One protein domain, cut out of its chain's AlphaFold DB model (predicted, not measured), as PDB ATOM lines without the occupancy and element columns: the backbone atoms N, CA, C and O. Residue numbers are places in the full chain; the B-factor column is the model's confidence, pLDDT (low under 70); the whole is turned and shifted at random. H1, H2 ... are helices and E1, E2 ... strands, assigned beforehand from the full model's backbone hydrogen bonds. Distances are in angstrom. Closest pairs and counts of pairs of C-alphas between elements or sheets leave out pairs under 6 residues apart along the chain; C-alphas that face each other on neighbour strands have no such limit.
ATOM      1  N   THR A   2      87.982  19.745  56.413       87.25
ATOM      2  CA  THR A   2      88.972  20.828  56.266       87.25
ATOM      3  C   THR A   2      90.406  20.293  56.297       87.25
ATOM      4  O   THR A   2      90.668  19.232  56.852       87.25
ATOM      5  N   PHE A   3      91.360  21.059  55.763       85.94
ATOM      6  CA  PHE A   3      92.783  20.700  55.799       85.94
ATOM      7  C   PHE A   3      93.293  20.453  57.232       85.94
ATOM      8  O   PHE A   3      93.982  19.475  57.486       85.94
ATOM      9  N   ALA A   4      92.904  21.298  58.193       87.50
ATOM     10  CA  ALA A   4      93.332  21.161  59.586       87.50
ATOM     11  C   ALA A   4      92.820  19.868  60.251       87.50
ATOM     12  O   ALA A   4      93.525  19.272  61.063       87.50
ATOM     13  N   GLU A   5      91.612  19.419  59.902       89.38
ATOM     14  CA  GLU A   5      91.059  18.149  60.389       89.38
ATOM     15  C   GLU A   5      91.832  16.949  59.831       89.38
ATOM     16  O   GLU A   5      92.140  16.029  60.583       89.38
ATOM     17  N   VAL A   6      92.225  17.000  58.552       88.62
ATOM     18  CA  VAL A   6      93.065  15.964  57.927       88.62
ATOM     19  C   VAL A   6      94.413  15.866  58.628       88.62
ATOM     20  O   VAL A   6      94.824  14.771  59.002       88.62
ATOM     21  N   VAL A   7      95.083  17.001  58.860       88.12
ATOM     22  CA  VAL A   7      96.374  17.031  59.572       88.12
ATOM     23  C   VAL A   7      96.254  16.368  60.937       88.12
ATOM     24  O   VAL A   7      97.079  15.527  61.286       88.12
ATOM     25  N   LYS A   8      95.198  16.695  61.685       88.81
ATOM     26  CA  LYS A   8      94.960  16.105  63.001       88.81
ATOM     27  C   LYS A   8      94.762  14.586  62.925       88.81
ATOM     28  O   LYS A   8      95.387  13.864  63.696       88.81
ATOM     29  N   LEU A   9      93.940  14.097  61.994       89.75
ATOM     30  CA  LEU A   9      93.727  12.654  61.807       89.75
ATOM     31  C   LEU A   9      95.033  11.933  61.456       89.75
ATOM     32  O   LEU A   9      95.353  10.900  62.035       89.75
ATOM     33  N   VAL A  10      95.832  12.508  60.557       88.31
ATOM     34  CA  VAL A  10      97.141  11.959  60.176       88.31
ATOM     35  C   VAL A  10      98.077  11.894  61.383       88.31
ATOM     36  O   VAL A  10      98.686  10.852  61.623       88.31
ATOM     37  N   GLN A  11      98.171  12.961  62.180       87.00
ATOM     38  CA  GLN A  11      98.993  12.980  63.396       87.00
ATOM     39  C   GLN A  11      98.595  11.873  64.384       87.00
ATOM     40  O   GLN A  11      99.463  11.291  65.032       87.00
ATOM     41  N   GLU A  12      97.302  11.556  64.486       87.19
ATOM     42  CA  GLU A  12      96.792  10.478  65.345       87.19
ATOM     43  C   GLU A  12      97.157   9.075  64.815       87.19
ATOM     44  O   GLU A  12      97.317   8.143  65.605       87.19
ATOM     45  N   ASN A  24     109.492  12.853  57.548       90.12
ATOM     46  CA  ASN A  24     108.923  13.904  56.711       90.12
ATOM     47  C   ASN A  24     107.544  13.471  56.226       90.12
ATOM     48  O   ASN A  24     107.354  12.350  55.765       90.12
ATOM     49  N   ALA A  25     106.574  14.371  56.320       92.12
ATOM     50  CA  ALA A  25     105.246  14.145  55.784       92.12
ATOM     51  C   ALA A  25     104.966  15.119  54.655       92.12
ATOM     52  O   ALA A  25     105.426  16.259  54.669       92.12
ATOM     53  N   TYR A  26     104.182  14.654  53.695       94.56
ATOM     54  CA  TYR A  26     103.783  15.406  52.522       94.56
ATOM     55  C   TYR A  26     102.306  15.156  52.265       94.56
ATOM     56  O   TYR A  26     101.803  14.059  52.511       94.56
ATOM     57  N   ILE A  27     101.600  16.160  51.767       94.81
ATOM     58  CA  ILE A  27     100.177  16.075  51.455       94.81
ATOM     59  C   ILE A  27      99.931  16.595  50.051       94.81
ATOM     60  O   ILE A  27     100.511  17.596  49.633       94.81
ATOM     61  N   LEU A  28      99.045  15.934  49.319       94.69
ATOM     62  CA  LEU A  28      98.534  16.505  48.086       94.69
ATOM     63  C   LEU A  28      97.643  17.711  48.451       94.69
ATOM     64  O   LEU A  28      96.683  17.539  49.207       94.69
ATOM     65  N   PRO A  29      97.910  18.933  47.947       91.44
ATOM     66  CA  PRO A  29      97.241  20.156  48.418       91.44
ATOM     67  C   PRO A  29      95.768  20.254  47.990       91.44
ATOM     68  O   PRO A  29      95.083  21.247  48.241       91.44
ATOM     69  N   HIS A  30      95.266  19.221  47.324       90.81
ATOM     70  CA  HIS A  30      93.899  19.088  46.871       90.81
ATOM     71  C   HIS A  30      93.442  17.639  47.022       90.81
ATOM     72  O   HIS A  30      94.235  16.705  47.116       90.81
ATOM     73  N   ARG A  31      92.123  17.467  47.027       92.00
ATOM     74  CA  ARG A  31      91.496  16.151  47.035       92.00
ATOM     75  C   ARG A  31      91.506  15.555  45.638       92.00
ATOM     76  O   ARG A  31      91.375  16.297  44.661       92.00
ATOM     77  N   ILE A  32      91.589  14.235  45.561       92.81
ATOM     78  CA  ILE A  32      91.508  13.503  44.297       92.81
ATOM     79  C   ILE A  32      90.447  12.415  44.353       92.81
ATOM     80  O   ILE A  32      90.243  11.771  45.378       92.81
ATOM     81  N   ALA A  33      89.790  12.178  43.220       91.88
ATOM     82  CA  ALA A  33      88.908  11.032  43.065       91.88
ATOM     83  C   ALA A  33      89.722   9.729  43.056       91.88
ATOM     84  O   ALA A  33      90.819   9.685  42.488       91.88
ATOM     85  N   PHE A  34      89.151   8.646  43.586       88.56
ATOM     86  CA  PHE A  34      89.773   7.317  43.565       88.56
ATOM     87  C   PHE A  34      90.189   6.856  42.155       88.56
ATOM     88  O   PHE A  34      91.284   6.327  41.968       88.56
ATOM     89  N   GLU A  35      89.373   7.122  41.132       89.38
ATOM     90  CA  GLU A  35      89.709   6.789  39.737       89.38
ATOM     91  C   GLU A  35      90.945   7.552  39.230       89.38
ATOM     92  O   GLU A  35      91.772   7.012  38.488       89.38
ATOM     93  N   THR A  36      91.099   8.811  39.657       93.06
ATOM     94  CA  THR A  36      92.269   9.633  39.318       93.06
ATOM     95  C   THR A  36      93.507   9.117  40.042       93.06
ATOM     96  O   THR A  36      94.543   8.933  39.404       93.06
ATOM     97  N   LEU A  37      93.376   8.776  41.331       92.00
ATOM     98  CA  LEU A  37      94.430   8.101  42.088       92.00
ATOM     99  C   LEU A  37      94.874   6.817  41.379       92.00
ATOM    100  O   LEU A  37      96.060   6.642  41.148       92.00
ATOM    101  N   CYS A  38      93.946   5.960  40.949       91.00
ATOM    102  CA  CYS A  38      94.268   4.723  40.227       91.00
ATOM    103  C   CYS A  38      94.927   4.947  38.859       91.00
ATOM    104  O   CYS A  38      95.591   4.049  38.343       91.00
ATOM    105  N   THR A  39      94.730   6.113  38.246       93.25
ATOM    106  CA  THR A  39      95.386   6.461  36.979       93.25
ATOM    107  C   THR A  39      96.850   6.839  37.209       93.25
ATOM    108  O   THR A  39      97.716   6.413  36.446       93.25
ATOM    109  N   ILE A  40      97.124   7.604  38.268       94.56
ATOM    110  CA  ILE A  40      98.477   8.051  38.640       94.56
ATOM    111  C   ILE A  40      99.259   6.921  39.328       94.56
ATOM    112  O   ILE A  40     100.441   6.707  39.065       94.56
ATOM    113  N   GLU A  41      98.563   6.149  40.159       92.88
ATOM    114  CA  GLU A  41      99.058   5.024  40.941       92.88
ATOM    115  C   GLU A  41      98.272   3.753  40.591       92.88
ATOM    116  O   GLU A  41      97.372   3.341  41.328       92.88
ATOM    117  N   PRO A  42      98.602   3.060  39.484       91.62
ATOM    118  CA  PRO A  42      97.879   1.859  39.064       91.62
ATOM    119  C   PRO A  42      97.850   0.730  40.093       91.62
ATOM    120  O   PRO A  42      97.048  -0.192  39.952       91.62
ATOM    121  N   TRP A  43      98.726   0.768  41.099       88.88
ATOM    122  CA  TRP A  43      98.724  -0.181  42.205       88.88
ATOM    123  C   TRP A  43      97.587   0.073  43.209       88.88
ATOM    124  O   TRP A  43      97.151  -0.873  43.865       88.88
ATOM    125  N   ALA A  44      97.066   1.304  43.302       88.56
ATOM    126  CA  ALA A  44      96.050   1.704  44.278       88.56
ATOM    127  C   ALA A  44      94.760   0.874  44.149       88.56
ATOM    128  O   ALA A  44      94.138   0.519  45.149       88.56
ATOM    129  N   LYS A  45      94.426   0.453  42.922       86.88
ATOM    130  CA  LYS A  45      93.275  -0.415  42.621       86.88
ATOM    131  C   LYS A  45      93.335  -1.807  43.259       86.88
ATOM    132  O   LYS A  45      92.330  -2.503  43.287       86.88
ATOM    133  N   PHE A  46      94.519  -2.261  43.676       85.19
ATOM    134  CA  PHE A  46      94.701  -3.593  44.262       85.19
ATOM    135  C   PHE A  46      94.667  -3.584  45.789       85.19
ATOM    136  O   PHE A  46      94.580  -4.646  46.400       85.19
ATOM    137  N   VAL A  47      94.787  -2.405  46.397       81.06
ATOM    138  CA  VAL A  47      94.850  -2.233  47.853       81.06
ATOM    139  C   VAL A  47      93.597  -1.574  48.412       81.06
ATOM    140  O   VAL A  47      93.238  -1.843  49.555       81.06
ATOM    141  N   LEU A  48      92.907  -0.763  47.612       77.94
ATOM    142  CA  LEU A  48      91.644  -0.138  47.987       77.94
ATOM    143  C   LEU A  48      90.470  -0.960  47.464       77.94
ATOM    144  O   LEU A  48      90.496  -1.445  46.333       77.94
ATOM    145  N   ALA A  49      89.442  -1.119  48.296       68.38
ATOM    146  CA  ALA A  49      88.191  -1.738  47.878       68.38
ATOM    147  C   ALA A  49      87.495  -0.864  46.817       68.38
ATOM    148  O   ALA A  49      87.561   0.362  46.881       68.38
ATOM    149  N   GLU A  50      86.784  -1.486  45.873       61.91
ATOM    150  CA  GLU A  50      86.029  -0.788  44.812       61.91
ATOM    151  C   GLU A  50      84.955   0.178  45.355       61.91
ATOM    152  O   GLU A  50      84.445   1.016  44.620       61.91
ATOM    153  N   GLU A  51      84.628   0.093  46.647       61.78
ATOM    154  CA  GLU A  51      83.620   0.919  47.323       61.78
ATOM    155  C   GLU A  51      84.115   2.324  47.709       61.78
ATOM    156  O   GLU A  51      83.352   3.108  48.270       61.78
ATOM    157  N   VAL A  52      85.362   2.690  47.386       68.31
ATOM    158  CA  VAL A  52      85.852   4.065  47.576       68.31
ATOM    159  C   VAL A  52      85.305   4.967  46.462       68.31
ATOM    160  O   VAL A  52      85.960   5.223  45.452       68.31
ATOM    161  N   ALA A  53      84.072   5.445  46.638       61.72
ATOM    162  CA  ALA A  53      83.381   6.315  45.682       61.72
ATOM    163  C   ALA A  53      83.665   7.820  45.880       61.72
ATOM    164  O   ALA A  53      83.110   8.656  45.162       61.72
ATOM    165  N   HIS A  54      84.512   8.178  46.848       81.12
ATOM    166  CA  HIS A  54      84.625   9.543  47.363       81.12
ATOM    167  C   HIS A  54      85.940  10.237  46.988       81.12
ATOM    168  O   HIS A  54      86.836   9.681  46.344       81.12
ATOM    169  N   GLN A  55      86.019  11.512  47.365       90.25
ATOM    170  CA  GLN A  55      87.217  12.327  47.234       90.25
ATOM    171  C   GLN A  55      88.169  12.027  48.393       90.25
ATOM    172  O   GLN A  55      87.767  11.988  49.554       90.25
ATOM    173  N   LEU A  56      89.444  11.850  48.070       92.00
ATOM    174  CA  LEU A  56      90.470  11.422  49.009       92.00
ATOM    175  C   LEU A  56      91.491  12.526  49.235       92.00
ATOM    176  O   LEU A  56      91.945  13.174  48.289       92.00
ATOM    177  N   TRP A  57      91.900  12.684  50.486       94.06
ATOM    178  CA  TRP A  57      93.171  13.309  50.822       94.06
ATOM    179  C   TRP A  57      94.265  12.251  50.803       94.06
ATOM    180  O   TRP A  57      94.093  11.164  51.358       94.06
ATOM    181  N   VAL A  58      95.392  12.585  50.180       94.69
ATOM    182  CA  VAL A  58      96.548  11.696  50.071       94.69
ATOM    183  C   VAL A  58      97.701  12.282  50.852       94.69
ATOM    184  O   VAL A  58      98.119  13.414  50.598       94.69
ATOM    185  N   HIS A  92     107.624   0.834  50.025       91.75
ATOM    186  CA  HIS A  92     109.089   0.988  50.011       91.75
ATOM    187  C   HIS A  92     109.554   1.763  48.772       91.75
ATOM    188  O   HIS A  92     110.616   1.512  48.215       91.75
ATOM    189  N   PHE A  93     108.698   2.656  48.282       90.25
ATOM    190  CA  PHE A  93     108.932   3.459  47.093       90.25
ATOM    191  C   PHE A  93     108.239   4.811  47.242       90.25
ATOM    192  O   PHE A  93     107.289   4.957  48.014       90.25
ATOM    193  N   GLN A  94     108.716   5.780  46.471       91.44
ATOM    194  CA  GLN A  94     108.110   7.096  46.338       91.44
ATOM    195  C   GLN A  94     106.885   7.018  45.407       91.44
ATOM    196  O   GLN A  94     106.995   6.411  44.337       91.44
ATOM    197  N   PRO A  95     105.727   7.601  45.769       93.19
ATOM    198  CA  PRO A  95     104.582   7.655  44.864       93.19
ATOM    199  C   PRO A  95     104.894   8.542  43.649       93.19
ATOM    200  O   PRO A  95     105.597   9.546  43.769       93.19
ATOM    201  N   ASN A  96     104.332   8.209  42.489       95.56
ATOM    202  CA  ASN A  96     104.474   8.985  41.253       95.56
ATOM    203  C   ASN A  96     103.987  10.432  41.417       95.56
ATOM    204  O   ASN A  96     104.521  11.329  40.777       95.56
ATOM    205  N   MET A  97     102.989  10.665  42.277       94.44
ATOM    206  CA  MET A  97     102.455  12.009  42.541       94.44
ATOM    207  C   MET A  97     103.309  12.853  43.502       94.44
ATOM    208  O   MET A  97     102.904  13.960  43.841       94.44
ATOM    209  N   PHE A  98     104.445  12.348  43.999       94.31
ATOM    210  CA  PHE A  98     105.203  13.019  45.063       94.31
ATOM    211  C   PHE A  98     105.630  14.447  44.709       94.31
ATOM    212  O   PHE A  98     105.609  15.317  45.575       94.31
ATOM    213  N   GLU A  99     106.002  14.704  43.453       94.56
ATOM    214  CA  GLU A  99     106.430  16.040  43.008       94.56
ATOM    215  C   GLU A  99     105.315  17.096  43.120       94.56
ATOM    216  O   GLU A  99     105.611  18.285  43.229       94.56
ATOM    217  N   ASP A 100     104.050  16.665  43.157       95.69
ATOM    218  CA  ASP A 100     102.875  17.526  43.315       95.69
ATOM    219  C   ASP A 100     102.464  17.716  44.791       95.69
ATOM    220  O   ASP A 100     101.476  18.399  45.081       95.69
ATOM    221  N   MET A 101     103.177  17.088  45.733       95.56
ATOM    222  CA  MET A 101     102.860  17.133  47.161       95.56
ATOM    223  C   MET A 101     103.610  18.256  47.882       95.56
ATOM    224  O   MET A 101     104.751  18.595  47.572       95.56
ATOM    225  N   GLU A 102     102.975  18.803  48.914       94.56
ATOM    226  CA  GLU A 102     103.531  19.861  49.753       94.56
ATOM    227  C   GLU A 102     103.963  19.311  51.118       94.56
ATOM    228  O   GLU A 102     103.282  18.435  51.658       94.56
ATOM    229  N   PRO A 103     105.052  19.826  51.722       92.69
ATOM    230  CA  PRO A 103     105.445  19.445  53.072       92.69
ATOM    231  C   PRO A 103     104.321  19.681  54.084       92.69
ATOM    232  O   PRO A 103     103.758  20.773  54.187       92.69
ATOM    233  N   LEU A 104     104.033  18.652  54.871       88.06
ATOM    234  CA  LEU A 104     103.056  18.675  55.941       88.06
ATOM    235  C   LEU A 104     103.783  18.819  57.277       88.06
ATOM    236  O   LEU A 104     104.462  17.901  57.732       88.06
ATOM    237  N   ASN A 105     103.637  19.982  57.911       78.88
ATOM    238  CA  ASN A 105     104.161  20.207  59.257       78.88
ATOM    239  C   ASN A 105     103.287  19.445  60.263       78.88
ATOM    240  O   ASN A 105     102.206  19.920  60.623       78.88
ATOM    241  N   LEU A 106     103.746  18.257  60.658       73.75
ATOM    242  CA  LEU A 106     103.139  17.423  61.695       73.75
ATOM    243  C   LEU A 106     103.602  17.806  63.101       73.75
ATOM    244  O   LEU A 106     104.721  18.338  63.260       73.75
TER     245      LEU A 106
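What this domain is: This is residues 2 to 12, 24 to 58 and 92 to 106 of the 106 residues of an uncharacterized protein of Candidatus Entotheonella factor (UniProt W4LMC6). A small antiparallel pair of strands, E1 and E3, lies with helix H1 toward one end of the domain, while H2 and the unnamed stretch of residues 41 to 54 make the other end. E2 lies between these ends, nearest the middle, and contacts between the named elements are few. The printed part has 61 residues, with two named helices and three named strands in the order H1, E1, H2, E2, E3. The class is mixed, helices and strands, with under half of the residues in named elements. The whole is compact and rounded, with a radius of gyration of the C-alphas of 12.0 A and spans of 29 by 23 by 19 A.

How they stand to each other: E1, residues 24 to 27, and E3, residues 102 to 104, are antiparallel neighbours at 121 degrees. N 27 and O 102 are within hydrogen-bond range at 2.8 A, as are N 104 and O 25 at 2.8 A. H1, residues 3 to 12, and E1 are near each other. E2, residues 55 to 58, pairs with no named strand, but its residues 55 to 56 pair antiparallel with residues 32 to 33. The closest C-alphas of E1 and E2 are those of Ile 27 and Val 58, 5.9 A apart. Those of E2 and H2, residues 34 to 40, are Gln 55 and Phe 34, 6.7 A apart. H2 is apart from H1 and from E3. In H1 and H2 every O i to N i+4 pair is within hydrogen-bond range.

Where its parts are: H1 is 14.5 A long from C-alpha 3 at (92.783, 20.700, 55.799). E1 measures 10.4 A, H2 10.0 A, E2 9.8 A and E3 6.3 A, ending at C-alpha 104 at (103.056, 18.675, 55.941).

The domain as a whole: The C-alphas farthest apart, those of Glu 50 and Asn 105, are 31.3 A apart. Residues 13 to 23 and 59 to 91 are not printed, with C-alpha gaps of 15.3 A and 16.5 A. The link from H2 to E2 is long. The pLDDT is under 70 at residues 49 to 53.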